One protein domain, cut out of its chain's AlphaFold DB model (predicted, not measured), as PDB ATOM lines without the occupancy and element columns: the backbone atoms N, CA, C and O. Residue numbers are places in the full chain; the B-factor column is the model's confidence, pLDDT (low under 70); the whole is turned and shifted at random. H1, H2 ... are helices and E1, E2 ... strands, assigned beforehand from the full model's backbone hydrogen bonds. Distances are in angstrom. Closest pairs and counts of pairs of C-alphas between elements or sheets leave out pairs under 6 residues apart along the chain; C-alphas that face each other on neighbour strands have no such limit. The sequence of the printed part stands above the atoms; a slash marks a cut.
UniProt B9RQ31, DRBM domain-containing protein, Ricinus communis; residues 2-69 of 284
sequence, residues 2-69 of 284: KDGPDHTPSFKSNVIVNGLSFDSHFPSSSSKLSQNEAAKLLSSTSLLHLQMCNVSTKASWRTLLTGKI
ATOM      1  N   LYS A   2      22.863  23.483 -48.758       95.06
ATOM      2  CA  LYS A   2      22.797  22.713 -50.011       95.06
ATOM      3  C   LYS A   2      23.675  21.475 -49.834       95.06
ATOM      4  O   LYS A   2      24.782  21.594 -49.321       95.06
ATOM      5  N   ASP A   3      23.160  20.332 -50.240       95.88
ATOM      6  CA  ASP A   3      23.805  19.025 -50.228       95.88
ATOM      7  C   ASP A   3      23.513  18.318 -51.566       95.88
ATOM      8  O   ASP A   3      22.656  18.764 -52.332       95.88
ATOM      9  N   GLY A   4      24.203  17.219 -51.848       95.19
ATOM     10  CA  GLY A   4      24.018  16.415 -53.053       95.19
ATOM     11  C   GLY A   4      24.685  16.965 -54.329       95.19
ATOM     12  O   GLY A   4      25.239  18.068 -54.332       95.19
ATOM     13  N   PRO A   5      24.665  16.177 -55.422       95.50
ATOM     14  CA  PRO A   5      25.279  16.533 -56.701       95.50
ATOM     15  C   PRO A   5      24.630  17.762 -57.346       95.50
ATOM     16  O   PRO A   5      23.447  18.026 -57.141       95.50
ATOM     17  N   ASP A   6      25.349  18.452 -58.233       95.19
ATOM     18  CA  ASP A   6      24.808  19.642 -58.911       95.19
ATOM     19  C   ASP A   6      23.566  19.373 -59.768       95.19
ATOM     20  O   ASP A   6      22.717  20.250 -59.908       95.19
ATOM     21  N   HIS A   7      23.413  18.152 -60.286       95.06
ATOM     22  CA  HIS A   7      22.235  17.743 -61.054       95.06
ATOM     23  C   HIS A   7      21.048  17.315 -60.173       95.06
ATOM     24  O   HIS A   7      19.926  17.218 -60.660       95.06
ATOM     25  N   THR A   8      21.273  17.056 -58.881       95.69
ATOM     26  CA  THR A   8      20.247  16.628 -57.914       95.69
ATOM     27  C   THR A   8      20.468  17.303 -56.555       95.69
ATOM     28  O   THR A   8      20.716  16.634 -55.547       95.69
ATOM     29  N   PRO A   9      20.388  18.647 -56.496       96.69
ATOM     30  CA  PRO A   9      20.659  19.361 -55.265       96.69
ATOM     31  C   PRO A   9      19.553  19.100 -54.238       96.69
ATOM     32  O   PRO A   9      18.357  19.120 -54.533       96.69
ATOM     33  N   SER A  10      19.978  18.887 -53.002       96.88
ATOM     34  CA  SER A  10      19.155  18.630 -51.832       96.88
ATOM     35  C   SER A  10      19.325  19.782 -50.851       96.88
ATOM     36  O   SER A  10      20.431  20.127 -50.444       96.88
ATOM     37  N   PHE A  11      18.229  20.420 -50.470       97.94
ATOM     38  CA  PHE A  11      18.232  21.582 -49.596       97.94
ATOM     39  C   PHE A  11      17.538  21.246 -48.284       97.94
ATOM     40  O   PHE A  11      16.373  20.839 -48.272       97.94
ATOM     41  N   LYS A  12      18.246  21.480 -47.177       97.44
ATOM     42  CA  LYS A  12      17.679  21.537 -45.825       97.44
ATOM     43  C   LYS A  12      17.789  22.953 -45.291       97.44
ATOM     44  O   LYS A  12      18.831  23.595 -45.458       97.44
ATOM     45  N   SER A  13      16.742  23.427 -44.632       97.81
ATOM     46  CA  SER A  13      16.729  24.751 -44.014       97.81
ATOM     47  C   SER A  13      16.427  24.647 -42.533       97.81
ATOM     48  O   SER A  13      15.671  23.780 -42.102       97.81
ATOM     49  N   ASN A  14      17.043  25.555 -41.789       96.38
ATOM     50  CA  ASN A  14      16.898  25.716 -40.358       96.38
ATOM     51  C   ASN A  14      16.462  27.157 -40.102       96.38
ATOM     52  O   ASN A  14      17.045  28.085 -40.669       96.38
ATOM     53  N   VAL A  15      15.428  27.335 -39.287       95.25
ATOM     54  CA  VAL A  15      14.964  28.641 -38.827       95.25
ATOM     55  C   VAL A  15      15.132  28.697 -37.316       95.25
ATOM     56  O   VAL A  15      14.597  27.850 -36.605       95.25
ATOM     57  N   ILE A  16      15.848  29.709 -36.821       93.81
ATOM     58  CA  ILE A  16      16.054  29.926 -35.386       93.81
ATOM     59  C   ILE A  16      15.195  31.108 -34.934       93.81
ATOM     60  O   ILE A  16      15.391  32.226 -35.405       93.81
ATOM     61  N   VAL A  17      14.263  30.877 -34.007       90.56
ATOM     62  CA  VAL A  17      13.420  31.921 -33.397       90.56
ATOM     63  C   VAL A  17      13.496  31.797 -31.885       90.56
ATOM     64  O   VAL A  17      13.211  30.737 -31.336       90.56
ATOM     65  N   ASN A  18      13.884  32.875 -31.199       89.06
ATOM     66  CA  ASN A  18      14.039  32.907 -29.736       89.06
ATOM     67  C   ASN A  18      14.957  31.791 -29.193       89.06
ATOM     68  O   ASN A  18      14.677  31.192 -28.159       89.06
ATOM     69  N   GLY A  19      16.027  31.462 -29.924       89.69
ATOM     70  CA  GLY A  19      16.948  30.373 -29.569       89.69
ATOM     71  C   GLY A  19      16.418  28.961 -29.852       89.69
ATOM     72  O   GLY A  19      17.141  27.991 -29.643       89.69
ATOM     73  N   LEU A  20      15.188  28.821 -30.360       86.38
ATOM     74  CA  LEU A  20      14.628  27.545 -30.794       86.38
ATOM     75  C   LEU A  20      14.898  27.325 -32.279       86.38
ATOM     76  O   LEU A  20      14.562  28.167 -33.104       86.38
ATOM     77  N   SER A  21      15.469  26.168 -32.597       92.12
ATOM     78  CA  SER A  21      15.792  25.736 -33.957       92.12
ATOM     79  C   SER A  21      14.670  24.878 -34.548       92.12
ATOM     80  O   SER A  21      14.199  23.934 -33.904       92.12
ATOM     81  N   PHE A  22      14.269  25.186 -35.780       94.56
ATOM     82  CA  PHE A  22      13.248  24.473 -36.544       94.56
ATOM     83  C   PHE A  22      13.818  24.040 -37.891       94.56
ATOM     84  O   PHE A  22      14.034  24.862 -38.782       94.56
ATOM     85  N   ASP A  23      14.041  22.738 -38.035       95.81
ATOM     86  CA  ASP A  23      14.582  22.143 -39.252       95.81
ATOM     87  C   ASP A  23      13.466  21.624 -40.163       95.81
ATOM     88  O   ASP A  23      12.509  20.996 -39.706       95.81
ATOM     89  N   SER A  24      13.608  21.839 -41.471       95.44
ATOM     90  CA  SER A  24      12.747  21.212 -42.478       95.44
ATOM     91  C   SER A  24      12.845  19.682 -42.385       95.44
ATOM     92  O   SER A  24      13.950  19.139 -42.458       95.44
ATOM     93  N   HIS A  25      11.707  18.988 -42.271       89.50
ATOM     94  CA  HIS A  25      11.656  17.538 -42.017       89.50
ATOM     95  C   HIS A  25      12.325  16.718 -43.131       89.50
ATOM     96  O   HIS A  25      13.102  15.802 -42.861       89.50
ATOM     97  N   PHE A  26      12.046  17.070 -44.386       91.75
ATOM     98  CA  PHE A  26      12.572  16.367 -45.549       91.75
ATOM     99  C   PHE A  26      13.497  17.280 -46.358       91.75
ATOM    100  O   PHE A  26      13.209  18.473 -46.499       91.75
ATOM    101  N   PRO A  27      14.601  16.739 -46.904       94.38
ATOM    102  CA  PRO A  27      15.375  17.457 -47.899       94.38
ATOM    103  C   PRO A  27      14.494  17.769 -49.111       94.38
ATOM    104  O   PRO A  27      13.704  16.937 -49.552       94.38
ATOM    105  N   SER A  28      14.625  18.979 -49.639       95.06
ATOM    106  CA  SER A  28      13.834  19.454 -50.776       95.06
ATOM    107  C   SER A  28      14.708  19.714 -51.993       95.06
ATOM    108  O   SER A  28      15.891  20.002 -51.854       95.06
ATOM    109  N   SER A  29      14.125  19.693 -53.187       95.75
ATOM    110  CA  SER A  29      14.828  20.034 -54.431       95.75
ATOM    111  C   SER A  29      15.074  21.538 -54.611       95.75
ATOM    112  O   SER A  29      15.739  21.948 -55.558       95.75
ATOM    113  N   SER A  30      14.539  22.387 -53.725       96.12
ATOM    114  CA  SER A  30      14.632  23.844 -53.842       96.12
ATOM    115  C   SER A  30      14.841  24.512 -52.491       96.12
ATOM    116  O   SER A  30      14.094  24.275 -51.541       96.12
ATOM    117  N   SER A  31      15.789  25.451 -52.428       96.44
ATOM    118  CA  SER A  31      16.023  26.265 -51.229       96.44
ATOM    119  C   SER A  31      14.739  26.936 -50.726       96.44
ATOM    120  O   SER A  31      14.467  26.898 -49.529       96.44
ATOM    121  N   LYS A  32      13.903  27.477 -51.627       96.44
ATOM    122  CA  LYS A  32      12.644  28.148 -51.253       96.44
ATOM    123  C   LYS A  32      11.657  27.188 -50.583       96.44
ATOM    124  O   LYS A  32      11.000  27.563 -49.616       96.44
ATOM    125  N   LEU A  33      11.577  25.947 -51.070       95.25
ATOM    126  CA  LEU A  33      10.676  24.938 -50.510       95.25
ATOM    127  C   LEU A  33      11.115  24.535 -49.097       95.25
ATOM    128  O   LEU A  33      10.294  24.554 -48.186       95.25
ATOM    129  N   SER A  34      12.409  24.253 -48.889       96.19
ATOM    130  CA  SER A  34      12.916  23.926 -47.544       96.19
ATOM    131  C   SER A  34      12.684  25.047 -46.530       96.19
ATOM    132  O   SER A  34      12.356  24.766 -45.381       96.19
ATOM    133  N   GLN A  35      12.832  26.311 -46.939       96.44
ATOM    134  CA  GLN A  35      12.586  27.465 -46.069       96.44
ATOM    135  C   GLN A  35      11.107  27.579 -45.692       96.44
ATOM    136  O   GLN A  35      10.791  27.778 -44.521       96.44
ATOM    137  N   ASN A  36      10.204  27.406 -46.662       95.12
ATOM    138  CA  ASN A  36       8.768  27.443 -46.409       95.12
ATOM    139  C   ASN A  36       8.329  26.319 -45.456       95.12
ATOM    140  O   ASN A  36       7.587  26.560 -44.511       95.12
ATOM    141  N   GLU A  37       8.847  25.102 -45.641       94.56
ATOM    142  CA  GLU A  37       8.561  23.984 -44.734       94.56
ATOM    143  C   GLU A  37       9.077  24.243 -43.310       94.56
ATOM    144  O   GLU A  37       8.344  24.035 -42.342       94.56
ATOM    145  N   ALA A  38      10.294  24.774 -43.155       95.00
ATOM    146  CA  ALA A  38      10.814  25.157 -41.840       95.00
ATOM    147  C   ALA A  38       9.957  26.258 -41.175       95.00
ATOM    148  O   ALA A  38       9.629  26.165 -39.990       95.00
ATOM    149  N   ALA A  39       9.508  27.261 -41.938       93.75
ATOM    150  CA  ALA A  39       8.618  28.321 -41.452       93.75
ATOM    151  C   ALA A  39       7.206  27.812 -41.100       93.75
ATOM    152  O   ALA A  39       6.573  28.288 -40.150       93.75
ATOM    153  N   LYS A  40       6.704  26.811 -41.827       92.44
ATOM    154  CA  LYS A  40       5.422  26.158 -41.545       92.44
ATOM    155  C   LYS A  40       5.466  25.379 -40.232       92.44
ATOM    156  O   LYS A  40       4.518  25.465 -39.450       92.44
ATOM    157  N   LEU A  41       6.571  24.679 -39.963       90.06
ATOM    158  CA  LEU A  41       6.809  23.992 -38.686       90.06
ATOM    159  C   LEU A  41       6.904  24.969 -37.513       90.06
ATOM    160  O   LEU A  41       6.361  24.698 -36.441       90.06
ATOM    161  N   LEU A  42       7.551  26.116 -37.721       89.62
ATOM    162  CA  LEU A  42       7.549  27.201 -36.745       89.62
ATOM    163  C   LEU A  42       6.114  27.671 -36.472       89.62
ATOM    164  O   LEU A  42       5.686  27.684 -35.324       89.62
ATOM    165  N   SER A  43       5.348  27.984 -37.518       84.12
ATOM    166  CA  SER A  43       3.988  28.523 -37.387       84.12
ATOM    167  C   SER A  43       3.048  27.568 -36.643       84.12
ATOM    168  O   SER A  43       2.323  27.992 -35.743       84.12
ATOM    169  N   SER A  44       3.088  26.268 -36.959       83.12
ATOM    170  CA  SER A  44       2.267  25.262 -36.274       83.12
ATOM    171  C   SER A  44       2.686  25.063 -34.817       83.12
ATOM    172  O   SER A  44       1.832  24.954 -33.935       83.12
ATOM    173  N   THR A  45       3.991  25.063 -34.539       80.38
ATOM    174  CA  THR A  45       4.509  24.861 -33.181       80.38
ATOM    175  C   THR A  45       4.269  26.082 -32.297       80.38
ATOM    176  O   THR A  45       3.852  25.930 -31.150       80.38
ATOM    177  N   SER A  46       4.477  27.293 -32.818       78.69
ATOM    178  CA  SER A  46       4.212  28.547 -32.109       78.69
ATOM    179  C   SER A  46       2.728  28.724 -31.797       78.69
ATOM    180  O   SER A  46       2.396  29.141 -30.689       78.69
ATOM    181  N   LEU A  47       1.832  28.347 -32.718       71.94
ATOM    182  CA  LEU A  47       0.389  28.372 -32.470       71.94
ATOM    183  C   LEU A  47       0.010  27.443 -31.308       71.94
ATOM    184  O   LEU A  47      -0.698  27.862 -30.395       71.94
ATOM    185  N   LEU A  48       0.535  26.214 -31.300       74.19
ATOM    186  CA  LEU A  48       0.307  25.272 -30.203       74.19
ATOM    187  C   LEU A  48       0.889  25.789 -28.884       74.19
ATOM    188  O   LEU A  48       0.239  25.676 -27.849       74.19
ATOM    189  N   HIS A  49       2.079  26.393 -28.907       71.88
ATOM    190  CA  HIS A  49       2.677  26.975 -27.710       71.88
ATOM    191  C   HIS A  49       1.808  28.107 -27.146       71.88
ATOM    192  O   HIS A  49       1.496  28.097 -25.961       71.88
ATOM    193  N   LEU A  50       1.323  29.021 -27.992       66.81
ATOM    194  CA  LEU A  50       0.419  30.101 -27.580       66.81
ATOM    195  C   LEU A  50      -0.920  29.574 -27.053       66.81
ATOM    196  O   LEU A  50      -1.410  30.067 -26.039       66.81
ATOM    197  N   GLN A  51      -1.497  28.554 -27.694       64.31
ATOM    198  CA  GLN A  51      -2.728  27.917 -27.219       64.31
ATOM    199  C   GLN A  51      -2.528  27.263 -25.846       64.31
ATOM    200  O   GLN A  51      -3.364  27.436 -24.965       64.31
ATOM    201  N   MET A  52      -1.410  26.568 -25.629       63.34
ATOM    202  CA  MET A  52      -1.123  25.902 -24.352       63.34
ATOM    203  C   MET A  52      -0.729  26.896 -23.245       63.34
ATOM    204  O   MET A  52      -1.126  26.716 -22.093       63.34
ATOM    205  N   CYS A  53      -0.014  27.976 -23.575       57.12
ATOM    206  CA  CYS A  53       0.350  29.031 -22.625       57.12
ATOM    207  C   CYS A  53      -0.859  29.876 -22.193       57.12
ATOM    208  O   CYS A  53      -1.011  30.120 -20.999       57.12
ATOM    209  N   ASN A  54      -1.759  30.245 -23.115       50.12
ATOM    210  CA  ASN A  54      -3.008  30.943 -22.766       50.12
ATOM    211  C   ASN A  54      -3.921  30.088 -21.870       50.12
ATOM    212  O   ASN A  54      -4.621  30.601 -20.997       50.12
ATOM    213  N   VAL A  55      -3.891  28.768 -22.057       50.78
ATOM    214  CA  VAL A  55      -4.667  27.813 -21.259       50.78
ATOM    215  C   VAL A  55      -4.126  27.677 -19.832       50.78
ATOM    216  O   VAL A  55      -4.916  27.621 -18.887       50.78
ATOM    217  N   SER A  56      -2.799  27.696 -19.662       49.06
ATOM    218  CA  SER A  56      -2.145  27.575 -18.351       49.06
ATOM    219  C   SER A  56      -2.566  28.679 -17.372       49.06
ATOM    220  O   SER A  56      -2.652  28.450 -16.167       49.06
ATOM    221  N   THR A  57      -2.897  29.872 -17.875       47.41
ATOM    222  CA  THR A  57      -3.127  31.029 -17.005       47.41
ATOM    223  C   THR A  57      -4.499  31.091 -16.329       47.41
ATOM    224  O   THR A  57      -4.613  31.812 -15.340       47.41
ATOM    225  N   LYS A  58      -5.544  30.376 -16.792       47.69
ATOM    226  CA  LYS A  58      -6.906  30.542 -16.218       47.69
ATOM    227  C   LYS A  58      -7.833  29.316 -16.199       47.69
ATOM    228  O   LYS A  58      -8.910  29.423 -15.616       47.69
ATOM    229  N   ALA A  59      -7.484  28.164 -16.779       48.31
ATOM    230  CA  ALA A  59      -8.425  27.038 -16.874       48.31
ATOM    231  C   ALA A  59      -7.904  25.739 -16.246       48.31
ATOM    232  O   ALA A  59      -6.779  25.308 -16.477       48.31
ATOM    233  N   SER A  60      -8.777  25.063 -15.492       54.00
ATOM    234  CA  SER A  60      -8.560  23.680 -15.067       54.00
ATOM    235  C   SER A  60      -8.478  22.782 -16.303       54.00
ATOM    236  O   SER A  60      -9.442  22.661 -17.059       54.00
ATOM    237  N   TRP A  61      -7.336  22.119 -16.495       51.75
ATOM    238  CA  TRP A  61      -7.066  21.213 -17.620       51.75
ATOM    239  C   TRP A  61      -8.139  20.120 -17.807       51.75
ATOM    240  O   TRP A  61      -8.337  19.630 -18.917       51.75
ATOM    241  N   ARG A  62      -8.897  19.788 -16.747       48.50
ATOM    242  CA  ARG A  62     -10.038  18.854 -16.791       48.50
ATOM    243  C   ARG A  62     -11.180  19.337 -17.695       48.50
ATOM    244  O   ARG A  62     -11.809  18.510 -18.352       48.50
ATOM    245  N   THR A  63     -11.408  20.647 -17.779       53.22
ATOM    246  CA  THR A  63     -12.468  21.256 -18.602       53.22
ATOM    247  C   THR A  63     -12.097  21.286 -20.092       53.22
ATOM    248  O   THR A  63     -12.973  21.237 -20.949       53.22
ATOM    249  N   LEU A  64     -10.799  21.299 -20.422       53.62
ATOM    250  CA  LEU A  64     -10.302  21.335 -21.807       53.62
ATOM    251  C   LEU A  64     -10.356  19.988 -22.525       53.62
ATOM    252  O   LEU A  64     -10.667  19.935 -23.712       53.62
ATOM    253  N   LEU A  65     -10.062  18.898 -21.816       54.12
ATOM    254  CA  LEU A  65     -10.051  17.552 -22.399       54.12
ATOM    255  C   LEU A  65     -11.460  16.983 -22.605       54.12
ATOM    256  O   LEU A  65     -11.649  16.097 -23.434       54.12
ATOM    257  N   THR A  66     -12.452  17.510 -21.883       55.03
ATOM    258  CA  THR A  66     -13.860  17.102 -21.992       55.03
ATOM    259  C   THR A  66     -14.701  18.035 -22.869       55.03
ATOM    260  O   THR A  66     -15.809  17.662 -23.249       55.03
ATOM    261  N   GLY A  67     -14.194  19.213 -23.256       53.25
ATOM    262  CA  GLY A  67     -14.998  20.232 -23.932       53.25
ATOM    263  C   GLY A  67     -14.264  21.043 -25.001       53.25
ATOM    264  O   GLY A  67     -13.554  21.997 -24.706       53.25
ATOM    265  N   LYS A  68     -14.568  20.741 -26.268       48.16
ATOM    266  CA  LYS A  68     -14.629  21.676 -27.416       48.16
ATOM    267  C   LYS A  68     -13.355  22.341 -27.976       48.16
ATOM    268  O   LYS A  68     -13.470  22.923 -29.050       48.16
ATOM    269  N   ILE A  69     -12.170  22.263 -27.364       44.75
ATOM    270  CA  ILE A  69     -11.006  23.055 -27.849       44.75
ATOM    271  C   ILE A  69     -10.098  22.314 -28.853       44.75
ATOM    272  O   ILE A  69      -9.451  22.952 -29.680       44.75
TER     273      ILE A  69
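What this domain is: This is residues 2 to 69 of the 284 residues of the protein "DRBM domain-containing protein" of Ricinus communis (UniProt B9RQ31). What shape does the model have? It is a rod along one long helix, H1, with the small hairpin of E1 and E2 packed on H1 residues 34 to 46, the looping residues 2 to 13 near one end and the short helix H2 at the other. What is it made of? The 68 printed residues hold E1, E2, H1 and H2 in that order, with the two strands antiparallel and the class mostly helix. How spread out is it? It is extended, with a radius of gyration of the C-alphas of 17.4 A and spans of 55 by 24 by 13 A.

Where its parts are: Where are the strands? E1 is residues 14 to 17, beginning at C-alpha 14 (16.898, 25.716, -40.358), and E2 is residues 20 to 23. Where are the helices? H1, residues 31 to 56, measures 37.6 A from first to last C-alpha. H2, residues 61 to 66, ends at C-alpha 66 (-13.860, 17.102, -21.992).

How they stand to each other: How do the strands pair? The hairpin E1 and E2 is antiparallel at 158 degrees, with N 15 and O 22 2.9 A apart, within hydrogen-bond range. How near is H1? The closest C-alphas are those of Asp 23 in E2 and Ala 38, 5.5 A apart, and for E1 those of Val 15 and Ala 38, 6.2 A apart. Where is H2? It is close to H1 but not clearly touching, with C-alphas 55 and 61 closest at 7.9 A, and only just about perpendicular at 70.5 degrees; H2 is apart from E1 and E2. Are the helix backbones complete? In H1 every O i to N i+4 pair is within hydrogen-bond range, in H2 1 of 2.

The domain as a whole: How long is it? The two C-alphas farthest apart, of His 7 and Ser 60, are 55.7 A apart. Are there cuts or long links? The printed part has no cut and no long link. What stands free, and where is confidence low? Residues 56 to 63 stand free, of which 61 to 63 belong to H2, and residues 50 to 69 have pLDDT under 70.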